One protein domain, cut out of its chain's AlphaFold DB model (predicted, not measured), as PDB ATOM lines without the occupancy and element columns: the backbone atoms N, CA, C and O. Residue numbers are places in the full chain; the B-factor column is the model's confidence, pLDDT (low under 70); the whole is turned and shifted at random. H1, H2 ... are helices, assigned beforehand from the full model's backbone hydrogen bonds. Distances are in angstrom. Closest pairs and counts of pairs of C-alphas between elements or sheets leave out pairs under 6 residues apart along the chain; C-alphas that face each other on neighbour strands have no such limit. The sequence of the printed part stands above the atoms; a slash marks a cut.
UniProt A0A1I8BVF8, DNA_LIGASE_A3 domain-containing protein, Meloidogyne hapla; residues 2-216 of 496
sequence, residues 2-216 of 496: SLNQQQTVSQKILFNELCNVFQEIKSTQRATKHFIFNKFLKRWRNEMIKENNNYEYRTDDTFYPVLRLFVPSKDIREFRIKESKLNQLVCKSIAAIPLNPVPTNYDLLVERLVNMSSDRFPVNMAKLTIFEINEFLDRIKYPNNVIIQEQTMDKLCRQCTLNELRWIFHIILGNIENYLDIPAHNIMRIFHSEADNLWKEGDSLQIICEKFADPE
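Overview. This is residues 2 to 216 of the 496 residues of the protein "DNA_LIGASE_A3 domain-containing protein" of Meloidogyne hapla (UniProt A0A1I8BVF8). Mostly crossed, rather short helices make two groups: H4 to H8 at one end of the longest axis, and H2, H10, H11 and H12 at the other. Small H3 sits between them near the middle, touching H6 and H12, while H1 bridges the groups by touching H2 and H8. The printed part has 215 residues with twelve named helices, H1 to H12 in order along the chain, and no named strand; the class is all helix. It is compact, with a radius of gyration of the C-alphas of 17.6 A, and spans 54 by 47 by 33 A.

Arrangement. The longest helix, H2, residues 33 to 51, forms a hairpin with H1, residues 15 to 27, at a shallow tilt of 22 degrees; the closest C-alphas, those of Ile 25 and Lys 33, are 5.2 A apart. With residues 34 to 41 alone H2 touches H10, residues 184 to 191 (closest C-alphas Asn 38 and Ile 190, 6.8 A). H10 touches H11, residues 195 to 201, closest at C-alphas 188 and 196, 5.3 A. H11 touches H12, residues 205 to 211, closest at C-alphas 195 and 208, 6.3 A. H12 touches H3, residues 64 to 70, closest at C-alphas 64 and 209, 5.5 A. H3 touches H6, residues 130 to 140, only just about perpendicular at 70.4 degrees, closest at C-alphas 65 and 131, 6.8 A. H6 forms a hairpin with H7, residues 146 to 159, closest at C-alphas 140 and 149, 5.1 A. H7 touches H4, residues 83 to 93, closest at C-alphas 93 and 154, 4.5 A. H4 and H5, residues 106 to 118, touch and run the same way at a shallow tilt of 6 degrees, closest at C-alphas 90 and 113, 7.1 A. H5 touches H8, residues 162 to 172, closest at C-alphas 114 and 162, 6.0 A. H8 touches residues 15 to 19 of H1 alone, about perpendicular at 81 degrees, closest at C-alphas 19 and 164, 6.4 A. H9, residues 176 to 179, only just touches H8, with 3 pairs of C-alphas within 8 A, and only at the corner, closest at C-alphas 170 and 176, 5.1 A. Every O i to N i+4 pair is within hydrogen-bond range in the helices but for H3, with 2 of 3, and H9, too short for such a pair.

Along the chain. H2 measures 27.9 A, from C-alpha 33 at (188.972, 163.950, 139.186) to C-alpha 51 at (213.873, 154.663, 147.564). H7 measures 20.2 A, H1 18.5 A and H5 18.2 A. H12 ends at C-alpha 211, (210.586, 173.150, 147.108).

Size, cuts and confidence. The C-alphas farthest apart, those of Tyr 55 and Asn 100, are 56.1 A apart. The printed part has no cut. The links H2 to H3, H3 to H4, H4 to H5 and H5 to H6 are long. Mean pLDDT of the printed part is 84.8; 26 residues are under 70, among them 2 to 6, 51 to 60 and 122 to 126.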
ATOM      1  N   SER A   2     232.650 152.326 141.541       32.84
ATOM      2  CA  SER A   2     231.571 153.112 140.944       32.84
ATOM      3  C   SER A   2     230.528 153.400 142.020       32.84
ATOM      4  O   SER A   2     229.942 152.468 142.566       32.84
ATOM      5  N   LEU A   3     230.330 154.676 142.350       35.22
ATOM      6  CA  LEU A   3     229.171 155.121 143.119       35.22
ATOM      7  C   LEU A   3     227.916 154.651 142.371       35.22
ATOM      8  O   LEU A   3     227.664 155.097 141.253       35.22
ATOM      9  N   ASN A   4     227.176 153.708 142.956       39.34
ATOM     10  CA  ASN A   4     225.851 153.320 142.483       39.34
ATOM     11  C   ASN A   4     224.959 154.567 142.515       39.34
ATOM     12  O   ASN A   4     224.477 154.948 143.579       39.34
ATOM     13  N   GLN A   5     224.749 155.215 141.369       52.31
ATOM     14  CA  GLN A   5     223.699 156.218 141.233       52.31
ATOM     15  C   GLN A   5     222.358 155.490 141.389       52.31
ATOM     16  O   GLN A   5     221.957 154.720 140.516       52.31
ATOM     17  N   GLN A   6     221.698 155.668 142.534       64.94
ATOM     18  CA  GLN A   6     220.342 155.167 142.754       64.94
ATOM     19  C   GLN A   6     219.407 155.782 141.702       64.94
ATOM     20  O   GLN A   6     219.314 157.009 141.612       64.94
ATOM     21  N   GLN A   7     218.740 154.924 140.922       73.81
ATOM     22  CA  GLN A   7     217.753 155.315 139.908       73.81
ATOM     23  C   GLN A   7     216.600 156.107 140.533       73.81
ATOM     24  O   GLN A   7     216.110 155.723 141.594       73.81
ATOM     25  N   THR A   8     216.142 157.157 139.849       84.38
ATOM     26  CA  THR A   8     215.006 157.981 140.296       84.38
ATOM     27  C   THR A   8     213.674 157.254 140.100       84.38
ATOM     28  O   THR A   8     213.560 156.367 139.248       84.38
ATOM     29  N   VAL A   9     212.623 157.652 140.825       86.38
ATOM     30  CA  VAL A   9     211.271 157.081 140.667       86.38
ATOM     31  C   VAL A   9     210.785 157.194 139.215       86.38
ATOM     32  O   VAL A   9     210.180 156.262 138.674       86.38
ATOM     33  N   SER A  10     211.128 158.288 138.530       88.50
ATOM     34  CA  SER A  10     210.779 158.498 137.117       88.50
ATOM     35  C   SER A  10     211.413 157.496 136.143       88.50
ATOM     36  O   SER A  10     210.835 157.239 135.085       88.50
ATOM     37  N   GLN A  11     212.559 156.905 136.502       89.44
ATOM     38  CA  GLN A  11     213.248 155.865 135.728       89.44
ATOM     39  C   GLN A  11     212.683 154.462 135.987       89.44
ATOM     40  O   GLN A  11     213.063 153.518 135.300       89.44
ATOM     41  N   LYS A  12     211.784 154.305 136.968       87.31
ATOM     42  CA  LYS A  12     211.165 153.018 137.318       87.31
ATOM     43  C   LYS A  12     209.704 152.942 136.900       87.31
ATOM     44  O   LYS A  12     209.257 151.906 136.413       87.31
ATOM     45  N   ILE A  13     208.955 154.029 137.088       90.62
ATOM     46  CA  ILE A  13     207.526 154.055 136.770       90.62
ATOM     47  C   ILE A  13     207.331 154.142 135.255       90.62
ATOM     48  O   ILE A  13     207.822 155.054 134.584       90.62
ATOM     49  N   LEU A  14     206.567 153.186 134.727       92.69
ATOM     50  CA  LEU A  14     206.204 153.125 133.316       92.69
ATOM     51  C   LEU A  14     205.218 154.237 132.957       92.69
ATOM     52  O   LEU A  14     204.270 154.517 133.695       92.69
ATOM     53  N   PHE A  15     205.377 154.824 131.774       94.12
ATOM     54  CA  PHE A  15     204.463 155.851 131.277       94.12
ATOM     55  C   PHE A  15     203.035 155.321 131.083       94.12
ATOM     56  O   PHE A  15     202.070 156.057 131.289       94.12
ATOM     57  N   ASN A  16     202.871 154.027 130.800       91.25
ATOM     58  CA  ASN A  16     201.557 153.392 130.754       91.25
ATOM     59  C   ASN A  16     200.779 153.505 132.084       91.25
ATOM     60  O   ASN A  16     199.556 153.640 132.066       91.25
ATOM     61  N   GLU A  17     201.452 153.513 133.244       91.88
ATOM     62  CA  GLU A  17     200.770 153.747 134.527       91.88
ATOM     63  C   GLU A  17     200.171 155.154 134.590       91.88
ATOM     64  O   GLU A  17     199.030 155.322 135.020       91.88
ATOM     65  N   LEU A  18     200.906 156.153 134.099       93.94
ATOM     66  CA  LEU A  18     200.417 157.524 133.992       93.94
ATOM     67  C   LEU A  18     199.275 157.640 132.965       93.94
ATOM     68  O   LEU A  18     198.287 158.326 133.218       93.94
ATOM     69  N   CYS A  19     199.351 156.914 131.848       93.94
ATOM     70  CA  CYS A  19     198.273 156.850 130.857       93.94
ATOM     71  C   CYS A  19     196.972 156.280 131.442       93.94
ATOM     72  O   CYS A  19     195.889 156.767 131.119       93.94
ATOM     73  N   ASN A  20     197.060 155.288 132.333       93.00
ATOM     74  CA  ASN A  20     195.892 154.755 133.038       93.00
ATOM     75  C   ASN A  20     195.264 155.809 133.958       93.00
ATOM     76  O   ASN A  20     194.043 155.935 133.993       93.00
ATOM     77  N   VAL A  21     196.084 156.614 134.642       93.50
ATOM     78  CA  VAL A  21     195.606 157.737 135.465       93.50
ATOM     79  C   VAL A  21     194.910 158.787 134.603       93.50
ATOM     80  O   VAL A  21     193.820 159.239 134.951       93.50
ATOM     81  N   PHE A  22     195.487 159.153 133.454       94.69
ATOM     82  CA  PHE A  22     194.840 160.066 132.512       94.69
ATOM     83  C   PHE A  22     193.489 159.526 132.022       94.69
ATOM     84  O   PHE A  22     192.503 160.264 131.980       94.69
ATOM     85  N   GLN A  23     193.416 158.232 131.710       93.81
ATOM     86  CA  GLN A  23     192.184 157.580 131.275       93.81
ATOM     87  C   GLN A  23     191.118 157.536 132.385       93.81
ATOM     88  O   GLN A  23     189.939 157.800 132.125       93.81
ATOM     89  N   GLU A  24     191.515 157.244 133.626       92.38
ATOM     90  CA  GLU A  24     190.626 157.255 134.795       92.38
ATOM     91  C   GLU A  24     190.092 158.672 135.045       92.38
ATOM     92  O   GLU A  24     188.889 158.865 135.212       92.38
ATOM     93  N   ILE A  25     190.955 159.689 134.966       91.88
ATOM     94  CA  ILE A  25     190.564 161.097 135.090       91.88
ATOM     95  C   ILE A  25     189.571 161.489 133.995       91.88
ATOM     96  O   ILE A  25     188.542 162.098 134.294       91.88
ATOM     97  N   LYS A  26     189.851 161.137 132.735       90.75
ATOM     98  CA  LYS A  26     188.997 161.488 131.595       90.75
ATOM     99  C   LYS A  26     187.603 160.865 131.695       90.75
ATOM    100  O   LYS A  26     186.621 161.519 131.356       90.75
ATOM    101  N   SER A  27     187.512 159.614 132.145       89.06
ATOM    102  CA  SER A  27     186.240 158.880 132.261       89.06
ATOM    103  C   SER A  27     185.423 159.238 133.509       89.06
ATOM    104  O   SER A  27     184.254 158.870 133.611       89.06
ATOM    105  N   THR A  28     186.012 159.984 134.443       90.12
ATOM    106  CA  THR A  28     185.409 160.319 135.733       90.12
ATOM    107  C   THR A  28     184.726 161.692 135.719       90.12
ATOM    108  O   THR A  28     185.150 162.625 135.036       90.12
ATOM    109  N   GLN A  29     183.665 161.854 136.518       82.81
ATOM    110  CA  GLN A  29     182.979 163.140 136.681       82.81
ATOM    111  C   GLN A  29     183.913 164.212 137.263       82.81
ATOM    112  O   GLN A  29     184.736 163.942 138.136       82.81
ATOM    113  N   ARG A  30     183.743 165.468 136.827       76.62
ATOM    114  CA  ARG A  30     184.629 166.595 137.175       76.62
ATOM    115  C   ARG A  30     184.875 166.761 138.679       76.62
ATOM    116  O   ARG A  30     185.995 167.069 139.078       76.62
ATOM    117  N   ALA A  31     183.861 166.511 139.508       74.62
ATOM    118  CA  ALA A  31     183.958 166.640 140.958       74.62
ATOM    119  C   ALA A  31     184.941 165.650 141.598       74.62
ATOM    120  O   ALA A  31     185.514 165.983 142.622       74.62
ATOM    121  N   THR A  32     185.184 164.473 141.016       82.94
ATOM    122  CA  THR A  32     186.019 163.423 141.628       82.94
ATOM    123  C   THR A  32     187.408 163.290 141.005       82.94
ATOM    124  O   THR A  32     188.274 162.627 141.576       82.94
ATOM    125  N   LYS A  33     187.674 163.977 139.887       86.12
ATOM    126  CA  LYS A  33     188.972 163.950 139.186       86.12
ATOM    127  C   LYS A  33     190.163 164.310 140.084       86.12
ATOM    128  O   LYS A  33     191.228 163.702 139.982       86.12
ATOM    129  N   HIS A  34     189.978 165.260 141.002       84.50
ATOM    130  CA  HIS A  34     191.033 165.694 141.920       84.50
ATOM    131  C   HIS A  34     191.481 164.585 142.889       84.50
ATOM    132  O   HIS A  34     192.661 164.525 143.234       84.50
ATOM    133  N   PHE A  35     190.585 163.670 143.286       85.88
ATOM    134  CA  PHE A  35     190.941 162.530 144.138       85.88
ATOM    135  C   PHE A  35     191.871 161.552 143.423       85.88
ATOM    136  O   PHE A  35     192.791 161.036 144.052       85.88
ATOM    137  N   ILE A  36     191.667 161.325 142.122       88.88
ATOM    138  CA  ILE A  36     192.496 160.411 141.322       88.88
ATOM    139  C   ILE A  36     193.919 160.966 141.205       88.88
ATOM    140  O   ILE A  36     194.883 160.262 141.504       88.88
ATOM    141  N   PHE A  37     194.052 162.251 140.859       90.12
ATOM    142  CA  PHE A  37     195.357 162.910 140.812       90.12
ATOM    143  C   PHE A  37     196.053 162.889 142.182       90.12
ATOM    144  O   PHE A  37     197.211 162.497 142.277       90.12
ATOM    145  N   ASN A  38     195.340 163.232 143.262       88.62
ATOM    146  CA  ASN A  38     195.902 163.216 144.616       88.62
ATOM    147  C   ASN A  38     196.314 161.797 145.053       88.62
ATOM    148  O   ASN A  38     197.360 161.605 145.667       88.62
ATOM    149  N   LYS A  39     195.531 160.773 144.696       90.69
ATOM    150  CA  LYS A  39     195.873 159.364 144.939       90.69
ATOM    151  C   LYS A  39     197.171 158.980 144.226       90.69
ATOM    152  O   LYS A  39     198.024 158.342 144.839       90.69
ATOM    153  N   PHE A  40     197.339 159.389 142.967       92.38
ATOM    154  CA  PHE A  40     198.575 159.152 142.222       92.38
ATOM    155  C   PHE A  40     199.768 159.909 142.820       92.38
ATOM    156  O   PHE A  40     200.816 159.310 143.040       92.38
ATOM    157  N   LEU A  41     199.593 161.186 143.172       90.50
ATOM    158  CA  LEU A  41     200.618 162.007 143.821       90.50
ATOM    159  C   LEU A  41     201.087 161.403 145.154       90.50
ATOM    160  O   LEU A  41     202.286 161.307 145.403       90.50
ATOM    161  N   LYS A  42     200.155 160.942 145.998       88.12
ATOM    162  CA  LYS A  42     200.480 160.249 147.255       88.12
ATOM    163  C   LYS A  42     201.244 158.953 147.007       88.12
ATOM    164  O   LYS A  42     202.229 158.694 147.689       88.12
ATOM    165  N   ARG A  43     200.824 158.156 146.017       90.31
ATOM    166  CA  ARG A  43     201.549 156.940 145.623       90.31
ATOM    167  C   ARG A  43     202.978 157.274 145.190       90.31
ATOM    168  O   ARG A  43     203.894 156.624 145.669       90.31
ATOM    169  N   TRP A  44     203.166 158.297 144.357       89.56
ATOM    170  CA  TRP A  44     204.493 158.740 143.924       89.56
ATOM    171  C   TRP A  44     205.375 159.156 145.103       89.56
ATOM    172  O   TRP A  44     206.486 158.654 145.238       89.56
ATOM    173  N   ARG A  45     204.873 160.026 145.991       86.69
ATOM    174  CA  ARG A  45     205.607 160.462 147.192       86.69
ATOM    175  C   ARG A  45     206.021 159.281 148.074       86.69
ATOM    176  O   ARG A  45     207.157 159.237 148.527       86.69
ATOM    177  N   ASN A  46     205.147 158.289 148.245       84.25
ATOM    178  CA  ASN A  46     205.478 157.076 148.995       84.25
ATOM    179  C   ASN A  46     206.595 156.252 148.335       84.25
ATOM    180  O   ASN A  46     207.419 155.686 149.046       84.25
ATOM    181  N   GLU A  47     206.632 156.165 147.001       84.44
ATOM    182  CA  GLU A  47     207.742 155.509 146.298       84.44
ATOM    183  C   GLU A  47     209.053 156.295 146.466       84.44
ATOM    184  O   GLU A  47     210.078 155.681 146.739       84.44
ATOM    185  N   MET A  48     209.023 157.636 146.436       80.50
ATOM    186  CA  MET A  48     210.219 158.458 146.707       80.50
ATOM    187  C   MET A  48     210.790 158.201 148.114       80.50
ATOM    188  O   MET A  48     211.998 158.043 148.273       80.50
ATOM    189  N   ILE A  49     209.930 158.087 149.135       76.94
ATOM    190  CA  ILE A  49     210.354 157.810 150.522       76.94
ATOM    191  C   ILE A  49     211.011 156.426 150.645       76.94
ATOM    192  O   ILE A  49     212.041 156.283 151.308       76.94
ATOM    193  N   LYS A  50     210.437 155.403 149.994       75.44
ATOM    194  CA  LYS A  50     210.983 154.035 150.015       75.44
ATOM    195  C   LYS A  50     212.380 153.967 149.401       75.44
ATOM    196  O   LYS A  50     213.243 153.278 149.936       75.44
ATOM    197  N   GLU A  51     212.596 154.667 148.291       69.12
ATOM    198  CA  GLU A  51     213.873 154.663 147.564       69.12
ATOM    199  C   GLU A  51     214.992 155.390 148.322       69.12
ATOM    200  O   GLU A  51     216.162 155.011 148.220       69.12
ATOM    201  N   ASN A  52     214.636 156.364 149.160       64.56
ATOM    202  CA  ASN A  52     215.583 157.119 149.980       64.56
ATOM    203  C   ASN A  52     215.874 156.457 151.342       64.56
ATOM    204  O   ASN A  52     216.354 157.114 152.264       64.56
ATOM    205  N   ASN A  53     215.604 155.152 151.495       59.81
ATOM    206  CA  ASN A  53     215.831 154.396 152.737       59.81
ATOM    207  C   ASN A  53     215.195 155.049 153.987       59.81
ATOM    208  O   ASN A  53     215.764 154.965 155.076       59.81
ATOM    209  N   ASN A  54     214.025 155.685 153.853       57.44
ATOM    210  CA  ASN A  54     213.340 156.425 154.926       57.44
ATOM    211  C   ASN A  54     214.108 157.642 155.503       57.44
ATOM    212  O   ASN A  54     213.795 158.073 156.613       57.44
ATOM    213  N   TYR A  55     215.078 158.212 154.778       53.75
ATOM    214  CA  TYR A  55     215.737 159.487 155.111       53.75
ATOM    215  C   TYR A  55     215.518 160.544 154.005       53.75
ATOM    216  O   TYR A  55     214.904 160.232 152.989       53.75
ATOM    217  N   GLU A  56     215.949 161.792 154.269       56.25
ATOM    218  CA  GLU A  56     215.717 163.056 153.528       56.25
ATOM    219  C   GLU A  56     215.316 162.955 152.041       56.25
ATOM    220  O   GLU A  56     215.885 162.205 151.247       56.25
ATOM    221  N   TYR A  57     214.358 163.800 151.641       61.34
ATOM    222  CA  TYR A  57     213.964 163.973 150.245       61.34
ATOM    223  C   TYR A  57     215.160 164.399 149.387       61.34
ATOM    224  O   TYR A  57     215.773 165.443 149.608       61.34
ATOM    225  N   ARG A  58     215.463 163.599 148.365       63.44
ATOM    226  CA  ARG A  58     216.431 163.938 147.324       63.44
ATOM    227  C   ARG A  58     215.910 165.088 146.462       63.44
ATOM    228  O   ARG A  58     214.807 165.014 145.930       63.44
ATOM    229  N   THR A  59     216.722 166.123 146.265       60.44
ATOM    230  CA  THR A  59     216.374 167.246 145.378       60.44
ATOM    231  C   THR A  59     216.368 166.852 143.900       60.44
ATOM    232  O   THR A  59     215.712 167.510 143.099       60.44
ATOM    233  N   ASP A  60     217.051 165.766 143.525       66.88
ATOM    234  CA  ASP A  60     217.112 165.262 142.151       66.88
ATOM    235  C   ASP A  60     216.015 164.237 141.801       66.88
ATOM    236  O   ASP A  60     215.874 163.874 140.632       66.88
ATOM    237  N   ASP A  61     215.200 163.806 142.773       80.06
ATOM    238  CA  ASP A  61     214.054 162.914 142.561       80.06
ATOM    239  C   ASP A  61     212.767 163.568 143.080       80.06
ATOM    240  O   ASP A  61     212.431 163.497 144.260       80.06
ATOM    241  N   THR A  62     212.065 164.265 142.183       88.06
ATOM    242  CA  THR A  62     210.865 165.055 142.501       88.06
ATOM    243  C   THR A  62     209.667 164.630 141.654       88.06
ATOM    244  O   THR A  62     209.764 163.823 140.730       88.06
ATOM    245  N   PHE A  63     208.495 165.217 141.920       92.25
ATOM    246  CA  PHE A  63     207.301 165.013 141.091       92.25
ATOM    247  C   PHE A  63     207.354 165.756 139.738       92.25
ATOM    248  O   PHE A  63     206.439 165.622 138.919       92.25
ATOM    249  N   TYR A  64     208.416 166.529 139.475       92.62
ATOM    250  CA  TYR A  64     208.547 167.358 138.275       92.62
ATOM    251  C   TYR A  64     208.350 166.588 136.957       92.62
ATOM    252  O   TYR A  64     207.555 167.063 136.139       92.62
ATOM    253  N   PRO A  65     208.951 165.394 136.735       93.94
ATOM    254  CA  PRO A  65     208.791 164.643 135.484       93.94
ATOM    255  C   PRO A  65     207.338 164.277 135.158       93.94
ATOM    256  O   PRO A  65     206.988 164.133 133.987       93.94
ATOM    257  N   VAL A  66     206.484 164.141 136.176       95.56
ATOM    258  CA  VAL A  66     205.046 163.897 136.011       95.56
ATOM    259  C   VAL A  66     204.286 165.203 135.851       95.56
ATOM    260  O   VAL A  66     203.448 165.318 134.954       95.56
ATOM    261  N   LEU A  67     204.551 166.189 136.714       94.81
ATOM    262  CA  LEU A  67     203.780 167.430 136.741       94.81
ATOM    263  C   LEU A  67     203.835 168.141 135.385       94.81
ATOM    264  O   LEU A  67     202.800 168.543 134.860       94.81
ATOM    265  N   ARG A  68     205.011 168.180 134.751       94.12
ATOM    266  CA  ARG A  68     205.205 168.775 133.419       94.12
ATOM    267  C   ARG A  68     204.484 168.054 132.270       94.12
ATOM    268  O   ARG A  68     204.402 168.607 131.176       94.12
ATOM    269  N   LEU A  69     203.984 166.833 132.483       95.19
ATOM    270  CA  LEU A  69     203.132 166.104 131.528       95.19
ATOM    271  C   LEU A  69     201.639 166.377 131.765       95.19
ATOM    272  O   LEU A  69     200.854 166.313 130.826       95.19
ATOM    273  N   PHE A  70     201.249 166.702 133.002       94.19
ATOM    274  CA  PHE A  70     199.883 167.111 133.347       94.19
ATOM    275  C   PHE A  70     199.585 168.569 132.994       94.19
ATOM    276  O   PHE A  70     198.455 168.880 132.627       94.19
ATOM    277  N   VAL A  71     200.572 169.457 133.147       93.12
ATOM    278  CA  VAL A  71     200.431 170.905 132.919       93.12
ATOM    279  C   VAL A  71     201.490 171.449 131.952       93.12
ATOM    280  O   VAL A  71     202.267 172.330 132.327       93.12
ATOM    281  N   PRO A  72     201.544 170.961 130.696       91.38
ATOM    282  CA  PRO A  72     202.485 171.473 129.703       91.38
ATOM    283  C   PRO A  72     202.324 172.979 129.454       91.38
ATOM    284  O   PRO A  72     203.306 173.630 129.122       91.38
ATOM    285  N   SER A  73     201.140 173.567 129.679       88.88
ATOM    286  CA  SER A  73     200.935 175.024 129.576       88.88
ATOM    287  C   SER A  73     201.756 175.860 130.567       88.88
ATOM    288  O   SER A  73     201.914 177.063 130.363       88.88
ATOM    289  N   LYS A  74     202.252 175.246 131.647       87.81
ATOM    290  CA  LYS A  74     203.067 175.888 132.688       87.81
ATOM    291  C   LYS A  74     204.532 175.440 132.658       87.81
ATOM    292  O   LYS A  74     205.317 175.920 133.475       87.81
ATOM    293  N   ASP A  75     204.890 174.522 131.763       87.94
ATOM    294  CA  ASP A  75     206.242 173.982 131.631       87.94
ATOM    295  C   ASP A  75     207.138 174.886 130.773       87.94
ATOM    296  O   ASP A  75     206.671 175.638 129.922       87.94
ATOM    297  N   ILE A  76     208.454 174.773 130.956       82.25
ATOM    298  CA  ILE A  76     209.449 175.523 130.169       82.25
ATOM    299  C   ILE A  76     209.624 174.982 128.736       82.25
ATOM    300  O   ILE A  76     210.348 175.565 127.922       82.25
ATOM    301  N   ARG A  77     209.030 173.823 128.411       84.44
ATOM    302  CA  ARG A  77     209.047 173.270 127.052       84.44
ATOM    303  C   ARG A  77     208.056 174.000 126.163       84.44
ATOM    304  O   ARG A  77     206.848 173.856 126.305       84.44
ATOM    305  N   GLU A  78     208.578 174.643 125.127       78.75
ATOM    306  CA  GLU A  78     207.776 175.075 123.988       78.75
ATOM    307  C   GLU A  78     207.954 174.105 122.816       78.75
ATOM    308  O   GLU A  78     209.012 174.052 122.189       78.75
ATOM    309  N   PHE A  79     206.909 173.348 122.475       83.81
ATOM    310  CA  PHE A  79     206.941 172.496 121.282       83.81
ATOM    311  C   PHE A  79     206.769 173.310 119.993       83.81
ATOM    312  O   PHE A  79     207.388 172.999 118.980       83.81
ATOM    313  N   ARG A  80     205.924 174.356 120.016       83.75
ATOM    314  CA  ARG A  80     205.497 175.138 118.831       83.75
ATOM    315  C   ARG A  80     204.971 174.267 117.676       83.75
ATOM    316  O   ARG A  80     204.984 174.679 116.516       83.75
ATOM    317  N   ILE A  81     204.468 173.073 117.991       88.56
ATOM    318  CA  ILE A  81     203.860 172.150 117.035       88.56
ATOM    319  C   ILE A  81     202.343 172.363 117.059       88.56
ATOM    320  O   ILE A  81     201.697 172.178 118.083       88.56
ATOM    321  N   LYS A  82     201.784 172.753 115.910       90.44
ATOM    322  CA  LYS A  82     200.336 172.886 115.670       90.44
ATOM    323  C   LYS A  82     199.802 171.707 114.850       90.44
ATOM    324  O   LYS A  82     200.585 170.877 114.391       90.44
ATOM    325  N   GLU A  83     198.497 171.676 114.592       93.56
ATOM    326  CA  GLU A  83     197.766 170.618 113.880       93.56
ATOM    327  C   GLU A  83     198.471 170.196 112.587       93.56
ATOM    328  O   GLU A  83     198.783 169.025 112.385       93.56
ATOM    329  N   SER A  84     198.782 171.171 111.725       92.75
ATOM    330  CA  SER A  84     199.407 170.907 110.426       92.75
ATOM    331  C   SER A  84     200.805 170.313 110.566       92.75
ATOM    332  O   SER A  84     201.181 169.445 109.780       92.75
ATOM    333  N   LYS A  85     201.589 170.779 111.545       92.44
ATOM    334  CA  LYS A  85     202.962 170.304 111.738       92.44
ATOM    335  C   LYS A  85     202.969 168.919 112.373       92.44
ATOM    336  O   LYS A  85     203.727 168.071 111.917       92.44
ATOM    337  N   LEU A  86     202.102 168.664 113.358       93.94
ATOM    338  CA  LEU A  86     201.949 167.333 113.944       93.94
ATOM    339  C   LEU A  86     201.494 166.322 112.888       93.94
ATOM    340  O   LEU A  86     202.106 165.267 112.764       93.94
ATOM    341  N   ASN A  87     200.483 166.674 112.084       94.75
ATOM    342  CA  ASN A  87     199.999 165.841 110.985       94.75
ATOM    343  C   ASN A  87     201.135 165.470 110.017       94.75
ATOM    344  O   ASN A  87     201.291 164.303 109.675       94.75
ATOM    345  N   GLN A  88     201.969 166.439 109.626       93.12
ATOM    346  CA  GLN A  88     203.134 166.187 108.773       93.12
ATOM    347  C   GLN A  88     204.170 165.275 109.440       93.12
ATOM    348  O   GLN A  88     204.620 164.322 108.809       93.12
ATOM    349  N   LEU A  89     204.547 165.558 110.693       92.38
ATOM    350  CA  LEU A  89     205.561 164.789 111.418       92.38
ATOM    351  C   LEU A  89     205.128 163.330 111.587       92.38
ATOM    352  O   LEU A  89     205.867 162.432 111.197       92.38
ATOM    353  N   VAL A  90     203.915 163.096 112.094       92.69
ATOM    354  CA  VAL A  90     203.398 161.742 112.334       92.69
ATOM    355  C   VAL A  90     203.215 160.988 111.018       92.69
ATOM    356  O   VAL A  90     203.710 159.871 110.891       92.69
ATOM    357  N   CYS A  91     202.583 161.594 110.003       91.94
ATOM    358  CA  CYS A  91     202.366 160.920 108.718       91.94
ATOM    359  C   CYS A  91     203.684 160.562 108.022       91.94
ATOM    360  O   CYS A  91     203.802 159.478 107.453       91.94
ATOM    361  N   LYS A  92     204.706 161.424 108.118       91.06
ATOM    362  CA  LYS A  92     206.045 161.122 107.602       91.06
ATOM    363  C   LYS A  92     206.686 159.951 108.349       91.06
ATOM    364  O   LYS A  92     207.213 159.051 107.701       91.06
ATOM    365  N   SER A  93     206.596 159.932 109.680       87.88
ATOM    366  CA  SER A  93     207.119 158.852 110.526       87.88
ATOM    367  C   SER A  93     206.491 157.489 110.225       87.88
ATOM    368  O   SER A  93     207.179 156.475 110.251       87.88
ATOM    369  N   ILE A  94     205.200 157.447 109.890       88.06
ATOM    370  CA  ILE A  94     204.485 156.192 109.598       88.06
ATOM    371  C   ILE A  94     204.405 155.876 108.089       88.06
ATOM    372  O   ILE A  94     203.724 154.932 107.678       88.06
ATOM    373  N   ALA A  95     205.084 156.668 107.248       87.81
ATOM    374  CA  ALA A  95     205.018 156.593 105.787       87.81
ATOM    375  C   ALA A  95     203.567 156.551 105.256       87.81
ATOM    376  O   ALA A  95     203.203 155.678 104.459       87.81
ATOM    377  N   ALA A  96     202.729 157.471 105.736       88.56
ATOM    378  CA  ALA A  96     201.348 157.671 105.307       88.56
ATOM    379  C   ALA A  96     201.159 159.045 104.649       88.56
ATOM    380  O   ALA A  96     201.970 159.959 104.804       88.56
ATOM    381  N   ILE A  97     200.062 159.191 103.905       88.69
ATOM    382  CA  ILE A  97     199.696 160.460 103.274       88.69
ATOM    383  C   ILE A  97     199.125 161.397 104.355       88.69
ATOM    384  O   ILE A  97     198.219 160.976 105.079       88.69
ATOM    385  N   PRO A  98     199.610 162.650 104.472       91.31
ATOM    386  CA  PRO A  98     199.060 163.624 105.410       91.31
ATOM    387  C   PRO A  98     197.561 163.852 105.222       91.31
ATOM    388  O   PRO A  98     197.074 163.960 104.095       91.31
ATOM    389  N   LEU A  99     196.835 163.996 106.333       88.06
ATOM    390  CA  LEU A  99     195.403 164.294 106.305       88.06
ATOM    391  C   LEU A  99     195.130 165.623 105.585       88.06
ATOM    392  O   LEU A  99     195.786 166.626 105.873       88.06
ATOM    393  N   ASN A 100     194.132 165.635 104.699       89.06
ATOM    394  CA  ASN A 100     193.654 166.834 104.015       89.06
ATOM    395  C   ASN A 100     192.118 166.764 103.827       89.06
ATOM    396  O   ASN A 100     191.653 165.835 103.166       89.06
ATOM    397  N   PRO A 101     191.318 167.690 104.398       89.06
ATOM    398  CA  PRO A 101     191.735 168.785 105.275       89.06
ATOM    399  C   PRO A 101     192.219 168.280 106.643       89.06
ATOM    400  O   PRO A 101     191.741 167.263 107.154       89.06
ATOM    401  N   VAL A 102     193.160 169.008 107.250       91.12
ATOM    402  CA  VAL A 102     193.615 168.735 108.622       91.12
ATOM    403  C   VAL A 102     192.488 169.106 109.593       91.12
ATOM    404  O   VAL A 102     192.039 170.254 109.565       91.12
ATOM    405  N   PRO A 103     192.013 168.182 110.451       91.06
ATOM    406  CA  PRO A 103     191.022 168.518 111.464       91.06
ATOM    407  C   PRO A 103     191.519 169.632 112.392       91.06
ATOM    408  O   PRO A 103     192.620 169.550 112.927       91.06
ATOM    409  N   THR A 104     190.684 170.648 112.611       87.81
ATOM    410  CA  THR A 104     190.941 171.721 113.590       87.81
ATOM    411  C   THR A 104     190.646 171.286 115.024       87.81
ATOM    412  O   THR A 104     191.153 171.871 115.973       87.81
ATOM    413  N   ASN A 105     189.814 170.258 115.200       91.12
ATOM    414  CA  ASN A 105     189.573 169.648 116.499       91.12
ATOM    415  C   ASN A 105     190.730 168.693 116.834       91.12
ATOM    416  O   ASN A 105     190.922 167.691 116.139       91.12
ATOM    417  N   TYR A 106     191.471 169.000 117.901       92.06
ATOM    418  CA  TYR A 106     192.621 168.212 118.342       92.06
ATOM    419  C   TYR A 106     192.278 166.754 118.650       92.06
ATOM    420  O   TYR A 106     193.044 165.877 118.273       92.06
ATOM    421  N   ASP A 107     191.133 166.469 119.266       91.38
ATOM    422  CA  ASP A 107     190.737 165.101 119.621       91.38
ATOM    423  C   ASP A 107     190.495 164.270 118.358       91.38
ATOM    424  O   ASP A 107     191.004 163.160 118.223       91.38
ATOM    425  N   LEU A 108     189.793 164.844 117.375       92.44
ATOM    426  CA  LEU A 108     189.567 164.186 116.086       92.44
ATOM    427  C   LEU A 108     190.878 163.978 115.312       92.44
ATOM    428  O   LEU A 108     191.049 162.945 114.664       92.44
ATOM    429  N   LEU A 109     191.792 164.954 115.357       94.50
ATOM    430  CA  LEU A 109     193.115 164.835 114.748       94.50
ATOM    431  C   LEU A 109     193.914 163.698 115.394       94.50
ATOM    432  O   LEU A 109     194.414 162.830 114.681       94.50
ATOM    433  N   VAL A 110     194.015 163.691 116.726       94.75
ATOM    434  CA  VAL A 110     194.785 162.696 117.479       94.75
ATOM    435  C   VAL A 110     194.236 161.293 117.246       94.75
ATOM    436  O   VAL A 110     195.017 160.405 116.916       94.75
ATOM    437  N   GLU A 111     192.918 161.082 117.321       93.19
ATOM    438  CA  GLU A 111     192.327 159.760 117.061       93.19
ATOM    439  C   GLU A 111     192.618 159.269 115.637       93.19
ATOM    440  O   GLU A 111     192.980 158.109 115.446       93.19
ATOM    441  N   ARG A 112     192.533 160.144 114.623       92.56
ATOM    442  CA  ARG A 112     192.880 159.767 113.242       92.56
ATOM    443  C   ARG A 112     194.351 159.392 113.103       92.56
ATOM    444  O   ARG A 112     194.648 158.369 112.495       92.56
ATOM    445  N   LEU A 113     195.255 160.185 113.677       93.12
ATOM    446  CA  LEU A 113     196.693 159.912 113.630       93.12
ATOM    447  C   LEU A 113     197.051 158.607 114.355       93.12
ATOM    448  O   LEU A 113     197.835 157.820 113.837       93.12
ATOM    449  N   VAL A 114     196.448 158.342 115.516       91.56
ATOM    450  CA  VAL A 114     196.654 157.093 116.267       91.56
ATOM    451  C   VAL A 114     196.126 155.887 115.488       91.56
ATOM    452  O   VAL A 114     196.819 154.877 115.402       91.56
ATOM    453  N   ASN A 115     194.948 155.994 114.867       89.56
ATOM    454  CA  ASN A 115     194.402 154.919 114.035       89.56
ATOM    455  C   ASN A 115     195.299 154.631 112.821       89.56
ATOM    456  O   ASN A 115     195.599 153.472 112.554       89.56
ATOM    457  N   MET A 116     195.817 155.662 112.147       88.06
ATOM    458  CA  MET A 116     196.768 155.473 111.043       88.06
ATOM    459  C   MET A 116     198.070 154.801 111.503       88.06
ATOM    460  O   MET A 116     198.635 153.981 110.782       88.06
ATOM    461  N   SER A 117     198.546 155.110 112.712       86.12
ATOM    462  CA  SER A 117     199.703 154.427 113.302       86.12
ATOM    463  C   SER A 117     199.424 152.947 113.591       86.12
ATOM    464  O   SER A 117     200.335 152.126 113.471       86.12
ATOM    465  N   SER A 118     198.177 152.591 113.921       82.75
ATOM    466  CA  SER A 118     197.772 151.203 114.198       82.75
ATOM    467  C   SER A 118     197.864 150.286 112.978       82.75
ATOM    468  O   SER A 118     198.223 149.119 113.119       82.75
ATOM    469  N   ASP A 119     197.648 150.834 111.778       75.19
ATOM    470  CA  ASP A 119     197.733 150.088 110.517       75.19
ATOM    471  C   ASP A 119     199.179 149.701 110.157       75.19
ATOM    472  O   ASP A 119     199.416 148.798 109.352       75.19
ATOM    473  N   ARG A 120     200.166 150.401 110.731       72.75
ATOM    474  CA  ARG A 120     201.596 150.255 110.415       72.75
ATOM    475  C   ARG A 120     202.388 149.536 111.499       72.75
ATOM    476  O   ARG A 120     203.302 148.781 111.166       72.75
ATOM    477  N   PHE A 121     202.068 149.771 112.768       70.00
ATOM    478  CA  PHE A 121     202.803 149.217 113.902       70.00
ATOM    479  C   PHE A 121     201.865 148.355 114.759       70.00
ATOM    480  O   PHE A 121     201.059 148.902 115.517       70.00
ATOM    481  N   PRO A 122     201.933 147.012 114.656       56.75
ATOM    482  CA  PRO A 122     201.137 146.133 115.505       56.75
ATOM    483  C   PRO A 122     201.500 146.346 116.980       56.75
ATOM    484  O   PRO A 122     202.650 146.632 117.305       56.75
ATOM    485  N   VAL A 123     200.491 146.229 117.850       57.72
ATOM    486  CA  VAL A 123     200.513 146.562 119.286       57.72
ATOM    487  C   VAL A 123     201.814 146.124 119.967       57.72
ATOM    488  O   VAL A 123     201.975 144.966 120.351       57.72
ATOM    489  N   ASN A 124     202.736 147.067 120.159       59.47
ATOM    490  CA  ASN A 124     203.899 146.856 121.007       59.47
ATOM    491  C   ASN A 124     203.469 146.960 122.474       59.47
ATOM    492  O   ASN A 124     202.746 147.879 122.850       59.47
ATOM    493  N   MET A 125     203.927 146.035 123.319       62.12
ATOM    494  CA  MET A 125     203.876 146.185 124.778       62.12
ATOM    495  C   MET A 125     204.972 147.177 125.170       62.12
ATOM    496  O   MET A 125     206.085 146.768 125.505       62.12
ATOM    497  N   ALA A 126     204.704 148.473 125.020       65.88
ATOM    498  CA  ALA A 126     205.674 149.506 125.350       65.88
ATOM    499  C   ALA A 126     206.081 149.412 126.825       65.88
ATOM    500  O   ALA A 126     205.262 149.171 127.713       65.88
ATOM    501  N   LYS A 127     207.381 149.581 127.068       76.94
ATOM    502  CA  LYS A 127     208.009 149.529 128.396       76.94
ATOM    503  C   LYS A 127     208.706 150.845 128.734       76.94
ATOM    504  O   LYS A 127     209.630 150.846 129.538       76.94
ATOM    505  N   LEU A 128     208.300 151.938 128.084       90.19
ATOM    506  CA  LEU A 128     208.939 153.229 128.283       90.19
ATOM    507  C   LEU A 128     208.566 153.795 129.649       90.19
ATOM    508  O   LEU A 128     207.405 153.800 130.069       90.19
ATOM    509  N   THR A 129     209.583 154.274 130.338       93.94
ATOM    510  CA  THR A 129     209.485 154.954 131.623       93.94
ATOM    511  C   THR A 129     209.076 156.411 131.424       93.94
ATOM    512  O   THR A 129     209.212 156.985 130.339       93.94
ATOM    513  N   ILE A 130     208.578 157.047 132.483       94.19
ATOM    514  CA  ILE A 130     208.254 158.482 132.455       94.19
ATOM    515  C   ILE A 130     209.504 159.320 132.145       94.19
ATOM    516  O   ILE A 130     209.407 160.340 131.458       94.19
ATOM    517  N   PHE A 131     210.675 158.880 132.611       93.38
ATOM    518  CA  PHE A 131     211.959 159.487 132.277       93.38
ATOM    519  C   PHE A 131     212.231 159.457 130.766       93.38
ATOM    520  O   PHE A 131     212.454 160.504 130.161       93.38
ATOM    521  N   GLU A 132     212.138 158.284 130.135       92.81
ATOM    522  CA  GLU A 132     212.395 158.125 128.695       92.81
ATOM    523  C   GLU A 132     211.416 158.931 127.832       92.81
ATOM    524  O   GLU A 132     211.809 159.517 126.823       92.81
ATOM    525  N   ILE A 133     210.146 159.022 128.239       94.50
ATOM    526  CA  ILE A 133     209.161 159.856 127.538       94.50
ATOM    527  C   ILE A 133     209.512 161.339 127.630       94.50
ATOM    528  O   ILE A 133     209.436 162.044 126.623       94.50
ATOM    529  N   ASN A 134     209.926 161.829 128.801       94.56
ATOM    530  CA  ASN A 134     210.372 163.215 128.924       94.56
ATOM    531  C   ASN A 134     211.621 163.485 128.075       94.56
ATOM    532  O   ASN A 134     211.635 164.488 127.372       94.56
ATOM    533  N   GLU A 135     212.580 162.559 128.032       92.81
ATOM    534  CA  GLU A 135     213.761 162.621 127.157       92.81
ATOM    535  C   GLU A 135     213.404 162.723 125.665       92.81
ATOM    536  O   GLU A 135     214.038 163.463 124.907       92.81
ATOM    537  N   PHE A 136     212.377 161.997 125.216       92.06
ATOM    538  CA  PHE A 136     211.870 162.133 123.850       92.06
ATOM    539  C   PHE A 136     211.209 163.493 123.613       92.06
ATOM    540  O   PHE A 136     211.451 164.130 122.587       92.06
ATOM    541  N   LEU A 137     210.392 163.959 124.557       92.38
ATOM    542  CA  LEU A 137     209.714 165.250 124.456       92.38
ATOM    543  C   LEU A 137     210.702 166.425 124.497       92.38
ATOM    544  O   LEU A 137     210.547 167.375 123.731       92.38
ATOM    545  N   ASP A 138     211.747 166.349 125.320       90.12
ATOM    546  CA  ASP A 138     212.806 167.357 125.398       90.12
ATOM    547  C   ASP A 138     213.601 167.448 124.077       90.12
ATOM    548  O   ASP A 138     214.004 168.543 123.685       90.12
ATOM    549  N   ARG A 139     213.725 166.351 123.310       89.06
ATOM    550  CA  ARG A 139     214.293 166.355 121.940       89.06
ATOM    551  C   ARG A 139     213.342 166.890 120.863       89.06
ATOM    552  O   ARG A 139     213.803 167.332 119.812       89.06
ATOM    553  N   ILE A 140     212.027 166.816 121.090       86.81
ATOM    554  CA  ILE A 140     210.994 167.325 120.167       86.81
ATOM    555  C   ILE A 140     210.737 168.821 120.358       86.81
ATOM    556  O   ILE A 140     210.330 169.478 119.390       86.81
ATOM    557  N   LYS A 141     210.956 169.344 121.580       83.06
ATOM    558  CA  LYS A 141     210.929 170.782 121.908       83.06
ATOM    559  C   LYS A 141     211.555 171.580 120.767       83.06
ATOM    560  O   LYS A 141     212.579 171.143 120.256       83.06
ATOM    561  N   TYR A 142     210.938 172.713 120.398       72.00
ATOM    562  CA  TYR A 142     211.275 173.542 119.232       72.00
ATOM    563  C   TYR A 142     212.780 173.518 118.912       72.00
ATOM    564  O   TYR A 142     213.549 174.235 119.555       72.00
ATOM    565  N   PRO A 143     213.215 172.661 117.972       67.50
ATOM    566  CA  PRO A 143     214.623 172.447 117.740       67.50
ATOM    567  C   PRO A 143     215.061 173.278 116.549       67.50
ATOM    568  O   PRO A 143     214.330 173.444 115.572       67.50
ATOM    569  N   ASN A 144     216.320 173.691 116.581       65.44
ATOM    570  CA  ASN A 144     216.969 174.344 115.445       65.44
ATOM    571  C   ASN A 144     217.040 173.419 114.210       65.44
ATOM    572  O   ASN A 144     217.302 173.879 113.104       65.44
ATOM    573  N   ASN A 145     216.789 172.110 114.377       76.56
ATOM    574  CA  ASN A 145     216.880 171.105 113.324       76.56
ATOM    575  C   ASN A 145     215.611 170.234 113.220       76.56
ATOM    576  O   ASN A 145     215.344 169.376 114.065       76.56
ATOM    577  N   VAL A 146     214.865 170.403 112.124       84.12
ATOM    578  CA  VAL A 146     213.626 169.658 111.820       84.12
ATOM    579  C   VAL A 146     213.862 168.147 111.692       84.12
ATOM    580  O   VAL A 146     212.986 167.363 112.053       84.12
ATOM    581  N   ILE A 147     215.046 167.719 111.242       86.19
ATOM    582  CA  ILE A 147     215.384 166.299 111.058       86.19
ATOM    583  C   ILE A 147     215.346 165.562 112.403       86.19
ATOM    584  O   ILE A 147     214.878 164.427 112.475       86.19
ATOM    585  N   ILE A 148     215.773 166.222 113.487       86.75
ATOM    586  CA  ILE A 148     215.743 165.641 114.835       86.75
ATOM    587  C   ILE A 148     214.296 165.381 115.273       86.75
ATOM    588  O   ILE A 148     214.022 164.314 115.826       86.75
ATOM    589  N   GLN A 149     213.352 166.288 114.981       88.75
ATOM    590  CA  GLN A 149     211.929 166.063 115.290       88.75
ATOM    591  C   GLN A 149     211.382 164.849 114.552       88.75
ATOM    592  O   GLN A 149     210.686 164.036 115.150       88.75
ATOM    593  N   GLU A 150     211.700 164.717 113.267       88.69
ATOM    594  CA  GLU A 150     211.212 163.616 112.436       88.69
ATOM    595  C   GLU A 150     211.761 162.267 112.911       88.69
ATOM    596  O   GLU A 150     210.999 161.318 113.087       88.69
ATOM    597  N   GLN A 151     213.064 162.197 113.196       89.88
ATOM    598  CA  GLN A 151     213.699 160.989 113.731       89.88
ATOM    599  C   GLN A 151     213.170 160.628 115.122       89.88
ATOM    600  O   GLN A 151     212.999 159.453 115.442       89.88
ATOM    601  N   THR A 152     212.914 161.630 115.963       91.31
ATOM    602  CA  THR A 152     212.390 161.409 117.313       91.31
ATOM    603  C   THR A 152     210.931 160.955 117.271       91.31
ATOM    604  O   THR A 152     210.561 160.018 117.976       91.31
ATOM    605  N   MET A 153     210.118 161.550 116.394       91.75
ATOM    606  CA  MET A 153     208.729 161.148 116.172       91.75
ATOM    607  C   MET A 153     208.623 159.731 115.586       91.75
ATOM    608  O   MET A 153     207.762 158.966 116.015       91.75
ATOM    609  N   ASP A 154     209.521 159.342 114.671       89.69
ATOM    610  CA  ASP A 154     209.595 157.967 114.144       89.69
ATOM    611  C   ASP A 154     209.890 156.950 115.252       89.69
ATOM    612  O   ASP A 154     209.188 155.943 115.369       89.69
ATOM    613  N   LYS A 155     210.851 157.247 116.134       88.94
ATOM    614  CA  LYS A 155     211.144 156.394 117.296       88.94
ATOM    615  C   LYS A 155     209.946 156.270 118.235       88.94
ATOM    616  O   LYS A 155     209.612 155.152 118.618       88.94
ATOM    617  N   LEU A 156     209.273 157.380 118.553       90.31
ATOM    618  CA  LEU A 156     208.069 157.365 119.389       90.31
ATOM    619  C   LEU A 156     206.961 156.505 118.775       90.31
ATOM    620  O   LEU A 156     206.424 155.636 119.457       90.31
ATOM    621  N   CYS A 157     206.655 156.691 117.487       89.50
ATOM    622  CA  CYS A 157     205.608 155.923 116.804       89.50
ATOM    623  C   CYS A 157     205.897 154.414 116.777       89.50
ATOM    624  O   CYS A 157     204.964 153.618 116.797       89.50
ATOM    625  N   ARG A 158     207.177 154.014 116.761       86.25
ATOM    626  CA  ARG A 158     207.593 152.603 116.790       86.25
ATOM    627  C   ARG A 158     207.603 151.996 118.191       86.25
ATOM    628  O   ARG A 158     207.367 150.798 118.324       86.25
ATOM    629  N   GLN A 159     207.952 152.771 119.216       87.31
ATOM    630  CA  GLN A 159     208.213 152.250 120.564       87.31
ATOM    631  C   GLN A 159     207.019 152.368 121.517       87.31
ATOM    632  O   GLN A 159     206.910 151.557 122.435       87.31
ATOM    633  N   CYS A 160     206.134 153.343 121.302       88.56
ATOM    634  CA  CYS A 160     204.968 153.578 122.148       88.56
ATOM    635  C   CYS A 160     203.757 152.745 121.708       88.56
ATOM    636  O   CYS A 160     203.564 152.440 120.530       88.56
ATOM    637  N   THR A 161     202.886 152.432 122.661       88.62
ATOM    638  CA  THR A 161     201.556 151.879 122.386       88.62
ATOM    639  C   THR A 161     200.642 152.941 121.769       88.62
ATOM    640  O   THR A 161     200.843 154.143 121.939       88.62
ATOM    641  N   LEU A 162     199.551 152.512 121.125       89.00
ATOM    642  CA  LEU A 162     198.523 153.427 120.605       89.00
ATOM    643  C   LEU A 162     197.907 154.305 121.704       89.00
ATOM    644  O   LEU A 162     197.569 155.464 121.463       89.00
ATOM    645  N   ASN A 163     197.767 153.761 122.918       89.44
ATOM    646  CA  ASN A 163     197.262 154.519 124.056       89.44
ATOM    647  C   ASN A 163     198.253 155.604 124.489       89.44
ATOM    648  O   ASN A 163     197.860 156.749 124.667       89.44
ATOM    649  N   GLU A 164     199.538 155.278 124.598       92.06
ATOM    650  CA  GLU A 164     200.572 156.256 124.951       92.06
ATOM    651  C   GLU A 164     200.727 157.336 123.880       92.06
ATOM    652  O   GLU A 164     200.797 158.515 124.220       92.06
ATOM    653  N   LEU A 165     200.708 156.967 122.592       93.12
ATOM    654  CA  LEU A 165     200.768 157.928 121.484       93.12
ATOM    655  C   LEU A 165     199.626 158.943 121.545       93.12
ATOM    656  O   LEU A 165     199.866 160.135 121.359       93.12
ATOM    657  N   ARG A 166     198.407 158.501 121.878       94.19
ATOM    658  CA  ARG A 166     197.256 159.393 122.082       94.19
ATOM    659  C   ARG A 166     197.569 160.474 123.118       94.19
ATOM    660  O   ARG A 166     197.388 161.659 122.841       94.19
ATOM    661  N   TRP A 167     198.076 160.087 124.288       95.69
ATOM    662  CA  TRP A 167     198.419 161.036 125.353       95.69
ATOM    663  C   TRP A 167     199.596 161.936 124.970       95.69
ATOM    664  O   TRP A 167     199.524 163.148 125.162       95.69
ATOM    665  N   ILE A 168     200.641 161.377 124.357       95.19
ATOM    666  CA  ILE A 168     201.816 162.125 123.888       95.19
ATOM    667  C   ILE A 168     201.413 163.198 122.873       95.19
ATOM    668  O   ILE A 168     201.858 164.339 122.981       95.19
ATOM    669  N   PHE A 169     200.540 162.881 121.914       95.81
ATOM    670  CA  PHE A 169     200.086 163.854 120.923       95.81
ATOM    671  C   PHE A 169     199.271 164.988 121.558       95.81
ATOM    672  O   PHE A 169     199.481 166.149 121.209       95.81
ATOM    673  N   HIS A 170     198.415 164.694 122.542       95.44
ATOM    674  CA  HIS A 170     197.721 165.736 123.309       95.44
ATOM    675  C   HIS A 170     198.676 166.623 124.120       95.44
ATOM    676  O   HIS A 170     198.447 167.832 124.206       95.44
ATOM    677  N   ILE A 171     199.749 166.052 124.679       95.06
ATOM    678  CA  ILE A 171     200.791 166.795 125.404       95.06
ATOM    679  C   ILE A 171     201.569 167.710 124.449       95.06
ATOM    680  O   ILE A 171     201.725 168.892 124.740       95.06
ATOM    681  N   ILE A 172     201.997 167.203 123.286       93.88
ATOM    682  CA  ILE A 172     202.734 167.984 122.275       93.88
ATOM    683  C   ILE A 172     201.897 169.161 121.752       93.88
ATOM    684  O   ILE A 172     202.434 170.246 121.532       93.88
ATOM    685  N   LEU A 173     200.586 168.964 121.575       92.56
ATOM    686  CA  LEU A 173     199.650 170.019 121.168       92.56
ATOM    687  C   LEU A 173     199.307 171.005 122.298       92.56
ATOM    688  O   LEU A 173     198.621 171.994 122.042       92.56
ATOM    689  N   GLY A 174     199.729 170.742 123.540       90.50
ATOM    690  CA  GLY A 174     199.357 171.547 124.707       90.50
ATOM    691  C   GLY A 174     197.851 171.537 124.997       90.50
ATOM    692  O   GLY A 174     197.318 172.525 125.492       90.50
ATOM    693  N   ASN A 175     197.145 170.457 124.633       91.25
ATOM    694  CA  ASN A 175     195.694 170.322 124.819       91.25
ATOM    695  C   ASN A 175     195.313 169.376 125.969       91.25
ATOM    696  O   ASN A 175     194.127 169.150 126.208       91.25
ATOM    697  N   ILE A 176     196.286 168.784 126.663       93.25
ATOM    698  CA  ILE A 176     196.020 167.755 127.676       93.25
ATOM    699  C   ILE A 176     195.129 168.276 128.816       93.25
ATOM    700  O   ILE A 176     194.215 167.569 129.230       93.25
ATOM    701  N   GLU A 177     195.301 169.523 129.266       92.12
ATOM    702  CA  GLU A 177     194.487 170.114 130.340       92.12
ATOM    703  C   GLU A 177     193.008 170.235 129.951       92.12
ATOM    704  O   GLU A 177     192.114 169.922 130.743       92.12
ATOM    705  N   ASN A 178     192.743 170.646 128.708       91.12
ATOM    706  CA  ASN A 178     191.386 170.726 128.170       91.12
ATOM    707  C   ASN A 178     190.799 169.330 127.954       91.12
ATOM    708  O   ASN A 178     189.639 169.094 128.277       91.12
ATOM    709  N   TYR A 179     191.607 168.399 127.447       91.56
ATOM    710  CA  TYR A 179     191.197 167.028 127.160       91.56
ATOM    711  C   TYR A 179     190.850 166.232 128.428       91.56
ATOM    712  O   TYR A 179     189.928 165.416 128.428       91.56
ATOM    713  N   LEU A 180     191.550 166.503 129.534       90.75
ATOM    714  CA  LEU A 180     191.227 165.974 130.861       90.75
ATOM    715  C   LEU A 180     190.110 166.766 131.561       90.75
ATOM    716  O   LEU A 180     189.576 166.297 132.568       90.75
ATOM    717  N   ASP A 181     189.738 167.945 131.051       89.62
ATOM    718  CA  ASP A 181     188.813 168.900 131.677       89.62
ATOM    719  C   ASP A 181     189.220 169.202 133.139       89.62
ATOM    720  O   ASP A 181     188.424 169.172 134.082       89.62
ATOM    721  N   ILE A 182     190.517 169.475 133.326       88.50
ATOM    722  CA  ILE A 182     191.081 170.008 134.569       88.50
ATOM    723  C   ILE A 182     191.999 171.187 134.219       88.50
ATOM    724  O   ILE A 182     193.048 170.984 133.611       88.50
ATOM    725  N   PRO A 183     191.665 172.420 134.636       89.38
ATOM    726  CA  PRO A 183     192.526 173.571 134.402       89.38
ATOM    727  C   PRO A 183     193.869 173.435 135.129       89.38
ATOM    728  O   PRO A 183     193.915 172.984 136.276       89.38
ATOM    729  N   ALA A 184     194.941 173.952 134.524       90.81
ATOM    730  CA  ALA A 184     196.289 173.871 135.088       90.81
ATOM    731  C   ALA A 184     196.398 174.427 136.523       90.81
ATOM    732  O   ALA A 184     197.027 173.805 137.372       90.81
ATOM    733  N   HIS A 185     195.740 175.551 136.837       88.19
ATOM    734  CA  HIS A 185     195.766 176.134 138.190       88.19
ATOM    735  C   HIS A 185     195.172 175.202 139.262       88.19
ATOM    736  O   HIS A 185     195.612 175.228 140.408       88.19
ATOM    737  N   ASN A 186     194.199 174.357 138.900       87.81
ATOM    738  CA  ASN A 186     193.635 173.377 139.826       87.81
ATOM    739  C   ASN A 186     194.622 172.240 140.080       87.81
ATOM    740  O   ASN A 186     194.807 171.863 141.231       87.81
ATOM    741  N   ILE A 187     195.288 171.735 139.036       91.56
ATOM    742  CA  ILE A 187     196.331 170.706 139.183       91.56
ATOM    743  C   ILE A 187     197.456 171.227 140.086       91.56
ATOM    744  O   ILE A 187     197.843 170.541 141.029       91.56
ATOM    745  N   MET A 188     197.906 172.468 139.864       91.19
ATOM    746  CA  MET A 188     198.914 173.124 140.705       91.19
ATOM    747  C   MET A 188     198.466 173.205 142.168       91.19
ATOM    748  O   MET A 188     199.199 172.772 143.047       91.19
ATOM    749  N   ARG A 189     197.240 173.672 142.438       87.69
ATOM    750  CA  ARG A 189     196.697 173.766 143.806       87.69
ATOM    751  C   ARG A 189     196.530 172.417 144.504       87.69
ATOM    752  O   ARG A 189     196.648 172.353 145.722       87.69
ATOM    753  N   ILE A 190     196.236 171.352 143.755       88.00
ATOM    754  CA  ILE A 190     196.167 169.991 144.309       88.00
ATOM    755  C   ILE A 190     197.574 169.467 144.619       88.00
ATOM    756  O   ILE A 190     197.746 168.759 145.608       88.00
ATOM    757  N   PHE A 191     198.573 169.806 143.795       90.69
ATOM    758  CA  PHE A 191     199.971 169.476 144.072       90.69
ATOM    759  C   PHE A 191     200.460 170.140 145.370       90.69
ATOM    760  O   PHE A 191     201.008 169.451 146.238       90.69
ATOM    761  N   HIS A 192     200.213 171.447 145.505       89.69
ATOM    762  CA  HIS A 192     200.406 172.227 146.728       89.69
ATOM    763  C   HIS A 192     199.591 173.535 146.665       89.69
ATOM    764  O   HIS A 192     199.499 174.148 145.600       89.69
ATOM    765  N   SER A 193     199.036 174.009 147.788       87.56
ATOM    766  CA  SER A 193     198.165 175.203 147.824       87.56
ATOM    767  C   SER A 193     198.821 176.452 147.218       87.56
ATOM    768  O   SER A 193     198.174 177.171 146.456       87.56
ATOM    769  N   GLU A 194     200.116 176.651 147.488       82.44
ATOM    770  CA  GLU A 194     200.911 177.799 147.018       82.44
ATOM    771  C   GLU A 194     201.543 177.627 145.630       82.44
ATOM    772  O   GLU A 194     202.075 178.583 145.071       82.44
ATOM    773  N   ALA A 195     201.489 176.435 145.026       86.12
ATOM    774  CA  ALA A 195     202.226 176.172 143.787       86.12
ATOM    775  C   ALA A 195     201.775 177.062 142.613       86.12
ATOM    776  O   ALA A 195     202.595 177.487 141.802       86.12
ATOM    777  N   ASP A 196     200.478 177.373 142.508       84.31
ATOM    778  CA  ASP A 196     199.985 178.270 141.452       84.31
ATOM    779  C   ASP A 196     200.395 179.734 141.684       84.31
ATOM    780  O   ASP A 196     200.540 180.472 140.711       84.31
ATOM    781  N   ASN A 197     200.591 180.148 142.941       76.12
ATOM    782  CA  ASN A 197     201.040 181.496 143.291       76.12
ATOM    783  C   ASN A 197     202.533 181.662 142.985       76.12
ATOM    784  O   ASN A 197     202.881 182.563 142.230       76.12
ATOM    785  N   LEU A 198     203.381 180.732 143.437       75.50
ATOM    786  CA  LEU A 198     204.823 180.755 143.147       75.50
ATOM    787  C   LEU A 198     205.115 180.753 141.641       75.50
ATOM    788  O   LEU A 198     205.954 181.506 141.155       75.50
ATOM    789  N   TRP A 199     204.352 179.982 140.858       79.62
ATOM    790  CA  TRP A 199     204.485 180.014 139.400       79.62
ATOM    791  C   TRP A 199     204.130 181.385 138.804       79.62
ATOM    792  O   TRP A 199     204.769 181.842 137.860       79.62
ATOM    793  N   LYS A 200     203.112 182.069 139.348       73.06
ATOM    794  CA  LYS A 200     202.752 183.439 138.930       73.06
ATOM    795  C   LYS A 200     203.804 184.470 139.342       73.06
ATOM    796  O   LYS A 200     203.902 185.503 138.685       73.06
ATOM    797  N   GLU A 201     204.550 184.201 140.408       67.81
ATOM    798  CA  GLU A 201     205.675 185.018 140.876       67.81
ATOM    799  C   GLU A 201     206.949 184.800 140.044       67.81
ATOM    800  O   GLU A 201     207.825 185.661 140.048       67.81
ATOM    801  N   GLY A 202     207.012 183.718 139.260       60.66
ATOM    802  CA  GLY A 202     208.079 183.455 138.290       60.66
ATOM    803  C   GLY A 202     208.823 182.138 138.498       60.66
ATOM    804  O   GLY A 202     209.704 181.821 137.696       60.66
ATOM    805  N   ASP A 203     208.478 181.355 139.522       71.69
ATOM    806  CA  ASP A 203     209.131 180.070 139.764       71.69
ATOM    807  C   ASP A 203     208.782 179.049 138.670       71.69
ATOM    808  O   ASP A 203     207.627 178.872 138.267       71.69
ATOM    809  N   SER A 204     209.796 178.319 138.201       80.88
ATOM    810  CA  SER A 204     209.586 177.208 137.269       80.88
ATOM    811  C   SER A 204     208.926 176.014 137.968       80.88
ATOM    812  O   SER A 204     209.083 175.814 139.174       80.88
ATOM    813  N   LEU A 205     208.230 175.156 137.209       87.81
ATOM    814  CA  LEU A 205     207.650 173.920 137.756       87.81
ATOM    815  C   LEU A 205     208.692 173.032 138.448       87.81
ATOM    816  O   LEU A 205     208.361 172.366 139.424       87.81
ATOM    817  N   GLN A 206     209.931 173.031 137.953       87.00
ATOM    818  CA  GLN A 206     211.022 172.274 138.554       87.00
ATOM    819  C   GLN A 206     211.325 172.782 139.967       87.00
ATOM    820  O   GLN A 206     211.262 171.999 140.909       87.00
ATOM    821  N   ILE A 207     211.536 174.094 140.122       81.31
ATOM    822  CA  ILE A 207     211.809 174.731 141.422       81.31
ATOM    823  C   ILE A 207     210.651 174.489 142.395       81.31
ATOM    824  O   ILE A 207     210.862 174.146 143.554       81.31
ATOM    825  N   ILE A 208     209.410 174.611 141.920       85.56
ATOM    826  CA  ILE A 208     208.217 174.366 142.739       85.56
ATOM    827  C   ILE A 208     208.172 172.907 143.222       85.56
ATOM    828  O   ILE A 208     207.826 172.645 144.374       85.56
ATOM    829  N   CYS A 209     208.520 171.948 142.361       89.06
ATOM    830  CA  CYS A 209     208.574 170.534 142.727       89.06
ATOM    831  C   CYS A 209     209.738 170.190 143.660       89.06
ATOM    832  O   CYS A 209     209.566 169.310 144.497       89.06
ATOM    833  N   GLU A 210     210.882 170.860 143.528       85.19
ATOM    834  CA  GLU A 210     212.020 170.741 144.446       85.19
ATOM    835  C   GLU A 210     211.661 171.307 145.828       85.19
ATOM    836  O   GLU A 210     211.877 170.647 146.842       85.19
ATOM    837  N   LYS A 211     211.016 172.480 145.871       82.62
ATOM    838  CA  LYS A 211     210.586 173.150 147.108       82.62
ATOM    839  C   LYS A 211     209.540 172.355 147.889       82.62
ATOM    840  O   LYS A 211     209.595 172.317 149.111       82.62
ATOM    841  N   PHE A 212     208.594 171.728 147.189       85.25
ATOM    842  CA  PHE A 212     207.530 170.911 147.790       85.25
ATOM    843  C   PHE A 212     207.731 169.411 147.545       85.25
ATOM    844  O   PHE A 212     206.755 168.658 147.388       85.25
ATOM    845  N   ALA A 213     208.996 168.977 147.485       80.38
ATOM    846  CA  ALA A 213     209.341 167.562 147.496       80.38
ATOM    847  C   ALA A 213     208.785 166.903 148.769       80.38
ATOM    848  O   ALA A 213     208.106 165.874 148.677       80.38
ATOM    849  N   ASP A 214     208.954 167.576 149.912       74.69
ATOM    850  CA  ASP A 214     208.306 167.244 151.177       74.69
ATOM    851  C   ASP A 214     206.960 167.987 151.335       74.69
ATOM    852  O   ASP A 214     206.932 169.222 151.371       74.69
ATOM    853  N   PRO A 215     205.823 167.272 151.434       66.88
ATOM    854  CA  PRO A 215     204.520 167.882 151.674       66.88
ATOM    855  C   PRO A 215     204.355 168.537 153.056       66.88
ATOM    856  O   PRO A 215     203.419 169.321 153.200       66.88
ATOM    857  N   GLU A 216     205.197 168.229 154.051       65.88
ATOM    858  CA  GLU A 216     205.154 168.858 155.385       65.88
ATOM    859  C   GLU A 216     205.978 170.149 155.471       65.88
ATOM    860  O   GLU A 216     205.973 170.814 156.507       65.88
TER     861      GLU A 216